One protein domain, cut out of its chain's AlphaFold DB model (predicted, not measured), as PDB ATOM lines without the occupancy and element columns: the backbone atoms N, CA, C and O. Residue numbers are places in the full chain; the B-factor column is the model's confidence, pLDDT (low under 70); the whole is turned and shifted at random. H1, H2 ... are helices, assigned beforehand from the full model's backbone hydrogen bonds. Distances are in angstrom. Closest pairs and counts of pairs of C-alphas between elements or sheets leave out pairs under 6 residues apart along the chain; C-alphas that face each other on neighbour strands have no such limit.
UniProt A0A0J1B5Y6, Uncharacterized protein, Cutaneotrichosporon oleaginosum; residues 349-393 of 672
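Overview. This is residues 349 to 393 of the 672 residues of an uncharacterized protein of Cutaneotrichosporon oleaginosum (UniProt A0A0J1B5Y6). The long helix H3 and the shorter H1 make a loose, open fold-back, joined at one end by a loop and the one-turn helix H2; residues 363 to 369 and 385 to 393 stick out. The printed part has 45 residues, in the order H1, H2, H3, with no named strand: all helix, loose and elongated, with a radius of gyration of the C-alphas of 11.7 A and spans of 37 by 20 by 13 A.

Along the chain. H3, residues 375 to 391, runs 24.2 A to C-alpha 391 at (-37.337, -2.137, 22.449). H1, residues 349 to 362, runs 20.1 A from C-alpha 349 at (-35.549, 1.476, 6.382). H2 is residues 370 to 373, 5.1 A.

Arrangement. H3 and H1 are close but not clearly touching; their closest C-alphas, of Leu 380 and Thr 354, are 7.0 A apart. They run opposite ways at a tilt of 37 degrees, only just steep. H2 and H3 only just touch, only at the corner, with 3 pairs of C-alphas within 8 A, through residues 377 to 378 of H3 alone; the closest C-alphas, of Pro 371 and Ala 377, are 5.5 A apart. H1 and H2 are near each other, closest 8.4 A. In H3 every O i to N i+4 pair is within hydrogen-bond range, in H1 9 of 10; H2 is too short for one.

Size, cuts and confidence. The printed part has no cut and no long link. Mean pLDDT of the printed part is 70.8, with 19 residues under 70, among them 349 to 355 and 360 to 367.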
ATOM      1  N   PRO A 349     -35.228   2.061   7.693       63.16
ATOM      2  CA  PRO A 349     -35.549   1.476   6.382       63.16
ATOM      3  C   PRO A 349     -36.634   0.382   6.430       63.16
ATOM      4  O   PRO A 349     -37.253   0.101   5.405       63.16
ATOM      5  N   MET A 350     -36.901  -0.213   7.600       60.47
ATOM      6  CA  MET A 350     -38.075  -1.069   7.822       60.47
ATOM      7  C   MET A 350     -39.390  -0.287   7.960       60.47
ATOM      8  O   MET A 350     -40.422  -0.764   7.488       60.47
ATOM      9  N   ASP A 351     -39.369   0.905   8.557       62.97
ATOM     10  CA  ASP A 351     -40.533   1.790   8.672       62.97
ATOM     11  C   ASP A 351     -40.890   2.396   7.307       62.97
ATOM     12  O   ASP A 351     -42.064   2.437   6.951       62.97
ATOM     13  N   ASP A 352     -39.892   2.800   6.508       67.94
ATOM     14  CA  ASP A 352     -40.106   3.278   5.131       67.94
ATOM     15  C   ASP A 352     -40.672   2.167   4.233       67.94
ATOM     16  O   ASP A 352     -41.601   2.407   3.463       67.94
ATOM     17  N   LEU A 353     -40.172   0.931   4.363       69.50
ATOM     18  CA  LEU A 353     -40.723  -0.227   3.651       69.50
ATOM     19  C   LEU A 353     -42.158  -0.541   4.112       69.50
ATOM     20  O   LEU A 353     -43.006  -0.889   3.292       69.50
ATOM     21  N   THR A 354     -42.443  -0.404   5.410       68.50
ATOM     22  CA  THR A 354     -43.778  -0.662   5.970       68.50
ATOM     23  C   THR A 354     -44.773   0.426   5.566       68.50
ATOM     24  O   THR A 354     -45.880   0.079   5.167       68.50
ATOM     25  N   ARG A 355     -44.383   1.710   5.564       69.62
ATOM     26  CA  ARG A 355     -45.174   2.800   4.965       69.62
ATOM     27  C   ARG A 355     -45.443   2.534   3.496       69.62
ATOM     28  O   ARG A 355     -46.599   2.465   3.113       69.62
ATOM     29  N   TYR A 356     -44.407   2.259   2.702       74.69
ATOM     30  CA  TYR A 356     -44.568   1.972   1.276       74.69
ATOM     31  C   TYR A 356     -45.573   0.833   1.017       74.69
ATOM     32  O   TYR A 356     -46.382   0.936   0.099       74.69
ATOM     33  N   TYR A 357     -45.576  -0.226   1.833       69.25
ATOM     34  CA  TYR A 357     -46.558  -1.313   1.719       69.25
ATOM     35  C   TYR A 357     -47.949  -1.016   2.301       69.25
ATOM     36  O   TYR A 357     -48.878  -1.746   1.964       69.25
ATOM     37  N   MET A 358     -48.111  -0.002   3.152       66.88
ATOM     38  CA  MET A 358     -49.421   0.451   3.638       66.88
ATOM     39  C   MET A 358     -50.021   1.487   2.684       66.88
ATOM     40  O   MET A 358     -51.137   1.303   2.215       66.88
ATOM     41  N   ASP A 359     -49.263   2.524   2.329       70.56
ATOM     42  CA  ASP A 359     -49.707   3.631   1.479       70.56
ATOM     43  C   ASP A 359     -50.174   3.109   0.101       70.56
ATOM     44  O   ASP A 359     -51.301   3.369  -0.309       70.56
ATOM     45  N   ASN A 360     -49.377   2.251  -0.557       66.00
ATOM     46  CA  ASN A 360     -49.760   1.617  -1.833       66.00
ATOM     47  C   ASN A 360     -50.832   0.512  -1.694       66.00
ATOM     48  O   ASN A 360     -51.281  -0.015  -2.707       66.00
ATOM     49  N   ALA A 361     -51.218   0.108  -0.478       61.72
ATOM     50  CA  ALA A 361     -52.306  -0.852  -0.260       61.72
ATOM     51  C   ALA A 361     -53.649  -0.162   0.012       61.72
ATOM     52  O   ALA A 361     -54.691  -0.684  -0.376       61.72
ATOM     53  N   PHE A 362     -53.633   1.015   0.645       55.34
ATOM     54  CA  PHE A 362     -54.842   1.793   0.917       55.34
ATOM     55  C   PHE A 362     -55.364   2.570  -0.304       55.34
ATOM     56  O   PHE A 362     -56.557   2.847  -0.354       55.34
ATOM     57  N   GLU A 363     -54.534   2.879  -1.310       59.03
ATOM     58  CA  GLU A 363     -55.005   3.554  -2.539       59.03
ATOM     59  C   GLU A 363     -55.828   2.653  -3.494       59.03
ATOM     60  O   GLU A 363     -56.495   3.183  -4.381       59.03
ATOM     61  N   GLU A 364     -55.833   1.319  -3.324       55.16
ATOM     62  CA  GLU A 364     -56.530   0.377  -4.230       55.16
ATOM     63  C   GLU A 364     -57.712  -0.406  -3.609       55.16
ATOM     64  O   GLU A 364     -58.358  -1.179  -4.322       55.16
ATOM     65  N   SER A 365     -58.061  -0.217  -2.325       52.84
ATOM     66  CA  SER A 365     -59.269  -0.849  -1.756       52.84
ATOM     67  C   SER A 365     -59.917  -0.107  -0.577       52.84
ATOM     68  O   SER A 365     -59.306   0.017   0.481       52.84
ATOM     69  N   ASP A 366     -61.215   0.205  -0.704       66.94
ATOM     70  CA  ASP A 366     -62.112   0.674   0.378       66.94
ATOM     71  C   ASP A 366     -62.433  -0.410   1.446       66.94
ATOM     72  O   ASP A 366     -63.309  -0.244   2.296       66.94
ATOM     73  N   ASP A 367     -61.775  -1.569   1.389       69.75
ATOM     74  CA  ASP A 367     -62.068  -2.755   2.199       69.75
ATOM     75  C   ASP A 367     -61.241  -2.692   3.502       69.75
ATOM     76  O   ASP A 367     -60.135  -3.228   3.568       69.75
ATOM     77  N   GLU A 368     -61.764  -2.032   4.552       72.12
ATOM     78  CA  GLU A 368     -61.091  -1.819   5.864       72.12
ATOM     79  C   GLU A 368     -60.510  -3.104   6.499       72.12
ATOM     80  O   GLU A 368     -59.620  -3.075   7.352       72.12
ATOM     81  N   ASP A 369     -61.014  -4.260   6.074       74.25
ATOM     82  CA  ASP A 369     -60.621  -5.594   6.511       74.25
ATOM     83  C   ASP A 369     -59.331  -6.112   5.815       74.25
ATOM     84  O   ASP A 369     -58.812  -7.171   6.185       74.25
ATOM     85  N   TRP A 370     -58.768  -5.388   4.831       70.25
ATOM     86  CA  TRP A 370     -57.572  -5.780   4.059       70.25
ATOM     87  C   TRP A 370     -56.374  -6.230   4.925       70.25
ATOM     88  O   TRP A 370     -55.841  -7.319   4.664       70.25
ATOM     89  N   PRO A 371     -55.980  -5.524   6.014       64.38
ATOM     90  CA  PRO A 371     -54.859  -5.949   6.860       64.38
ATOM     91  C   PRO A 371     -55.092  -7.297   7.559       64.38
ATOM     92  O   PRO A 371     -54.138  -7.996   7.903       64.38
ATOM     93  N   ARG A 372     -56.360  -7.686   7.762       70.31
ATOM     94  CA  ARG A 372     -56.744  -8.987   8.333       70.31
ATOM     95  C   ARG A 372     -56.755 -10.097   7.289       70.31
ATOM     96  O   ARG A 372     -56.578 -11.252   7.664       70.31
ATOM     97  N   ARG A 373     -56.928  -9.778   6.004       71.62
ATOM     98  CA  ARG A 373     -56.990 -10.762   4.910       71.62
ATOM     99  C   ARG A 373     -55.622 -11.018   4.264       71.62
ATOM    100  O   ARG A 373     -55.373 -12.138   3.823       71.62
ATOM    101  N   HIS A 374     -54.711 -10.039   4.248       75.94
ATOM    102  CA  HIS A 374     -53.417 -10.183   3.571       75.94
ATOM    103  C   HIS A 374     -52.283 -10.682   4.508       75.94
ATOM    104  O   HIS A 374     -51.852  -9.959   5.411       75.94
ATOM    105  N   PRO A 375     -51.718 -11.895   4.305       77.25
ATOM    106  CA  PRO A 375     -50.798 -12.523   5.268       77.25
ATOM    107  C   PRO A 375     -49.421 -11.842   5.363       77.25
ATOM    108  O   PRO A 375     -48.702 -12.029   6.346       77.25
ATOM    109  N   ILE A 376     -49.042 -11.038   4.362       78.06
ATOM    110  CA  ILE A 376     -47.820 -10.222   4.402       78.06
ATOM    111  C   ILE A 376     -48.016  -9.014   5.330       78.06
ATOM    112  O   ILE A 376     -47.132  -8.731   6.138       78.06
ATOM    113  N   ALA A 377     -49.188  -8.368   5.296       74.31
ATOM    114  CA  ALA A 377     -49.520  -7.257   6.187       74.31
ATOM    115  C   ALA A 377     -49.552  -7.720   7.652       74.31
ATOM    116  O   ALA A 377     -48.879  -7.131   8.497       74.31
ATOM    117  N   GLN A 378     -50.212  -8.853   7.935       78.69
ATOM    118  CA  GLN A 378     -50.183  -9.485   9.261       78.69
ATOM    119  C   GLN A 378     -48.750  -9.758   9.758       78.69
ATOM    120  O   GLN A 378     -48.451  -9.553  10.935       78.69
ATOM    121  N   ARG A 379     -47.847 -10.218   8.876       79.38
ATOM    122  CA  ARG A 379     -46.435 -10.450   9.223       79.38
ATOM    123  C   ARG A 379     -45.678  -9.154   9.504       79.38
ATOM    124  O   ARG A 379     -44.935  -9.130  10.479       79.38
ATOM    125  N   LEU A 380     -45.862  -8.107   8.699       77.50
ATOM    126  CA  LEU A 380     -45.214  -6.808   8.920       77.50
ATOM    127  C   LEU A 380     -45.676  -6.174  10.235       77.50
ATOM    128  O   LEU A 380     -44.834  -5.857  11.070       77.50
ATOM    129  N   VAL A 381     -46.990  -6.108  10.480       79.00
ATOM    130  CA  VAL A 381     -47.554  -5.616  11.752       79.00
ATOM    131  C   VAL A 381     -46.974  -6.393  12.936       79.00
ATOM    132  O   VAL A 381     -46.492  -5.785  13.885       79.00
ATOM    133  N   ARG A 382     -46.921  -7.730  12.854       79.94
ATOM    134  CA  ARG A 382     -46.357  -8.570  13.923       79.94
ATOM    135  C   ARG A 382     -44.845  -8.388  14.118       79.94
ATOM    136  O   ARG A 382     -44.363  -8.572  15.230       79.94
ATOM    137  N   VAL A 383     -44.088  -8.046  13.074       80.38
ATOM    138  CA  VAL A 383     -42.650  -7.730  13.178       80.38
ATOM    139  C   VAL A 383     -42.425  -6.354  13.806       80.38
ATOM    140  O   VAL A 383     -41.506  -6.217  14.610       80.38
ATOM    141  N   VAL A 384     -43.269  -5.363  13.505       76.44
ATOM    142  CA  VAL A 384     -43.238  -4.048  14.165       76.44
ATOM    143  C   VAL A 384     -43.591  -4.184  15.649       76.44
ATOM    144  O   VAL A 384     -42.772  -3.817  16.487       76.44
ATOM    145  N   THR A 385     -44.719  -4.818  16.004       78.00
ATOM    146  CA  THR A 385     -45.111  -4.965  17.421       78.00
ATOM    147  C   THR A 385     -44.084  -5.756  18.232       78.00
ATOM    148  O   THR A 385     -43.720  -5.329  19.322       78.00
ATOM    149  N   LEU A 386     -43.528  -6.849  17.686       77.12
ATOM    150  CA  LEU A 386     -42.436  -7.584  18.341       77.12
ATOM    151  C   LEU A 386     -41.149  -6.750  18.458       77.12
ATOM    152  O   LEU A 386     -40.378  -6.948  19.395       77.12
ATOM    153  N   SER A 387     -40.891  -5.822  17.532       74.81
ATOM    154  CA  SER A 387     -39.722  -4.936  17.612       74.81
ATOM    155  C   SER A 387     -39.878  -3.895  18.715       74.81
ATOM    156  O   SER A 387     -38.902  -3.614  19.409       74.81
ATOM    157  N   ASP A 388     -41.086  -3.369  18.921       73.31
ATOM    158  CA  ASP A 388     -41.366  -2.409  19.989       73.31
ATOM    159  C   ASP A 388     -41.465  -3.090  21.370       73.31
ATOM    160  O   ASP A 388     -40.817  -2.631  22.313       73.31
ATOM    161  N   GLU A 389     -42.095  -4.269  21.474       75.12
ATOM    162  CA  GLU A 389     -42.032  -5.129  22.673       75.12
ATOM    163  C   GLU A 389     -40.577  -5.456  23.070       75.12
ATOM    164  O   GLU A 389     -40.214  -5.427  24.248       75.12
ATOM    165  N   LEU A 390     -39.697  -5.709  22.091       72.50
ATOM    166  CA  LEU A 390     -38.268  -5.920  22.336       72.50
ATOM    167  C   LEU A 390     -37.496  -4.618  22.622       72.50
ATOM    168  O   LEU A 390     -36.445  -4.678  23.276       72.50
ATOM    169  N   ARG A 391     -37.955  -3.448  22.159       69.75
ATOM    170  CA  ARG A 391     -37.337  -2.137  22.449       69.75
ATOM    171  C   ARG A 391     -37.595  -1.691  23.892       69.75
ATOM    172  O   ARG A 391     -36.665  -1.150  24.491       69.75
ATOM    173  N   ASP A 392     -38.771  -1.990  24.447       70.75
ATOM    174  CA  ASP A 392     -39.211  -1.553  25.786       70.75
ATOM    175  C   ASP A 392     -39.009  -2.583  26.916       70.75
ATOM    176  O   ASP A 392     -39.472  -2.399  28.044       70.75
ATOM    177  N   THR A 393     -38.218  -3.633  26.672       84.00
ATOM    178  CA  THR A 393     -37.747  -4.519  27.751       84.00
ATOM    179  C   THR A 393     -37.045  -3.714  28.868       84.00
ATOM    180  O   THR A 393     -36.131  -2.925  28.591       84.00
TER     181      THR A 393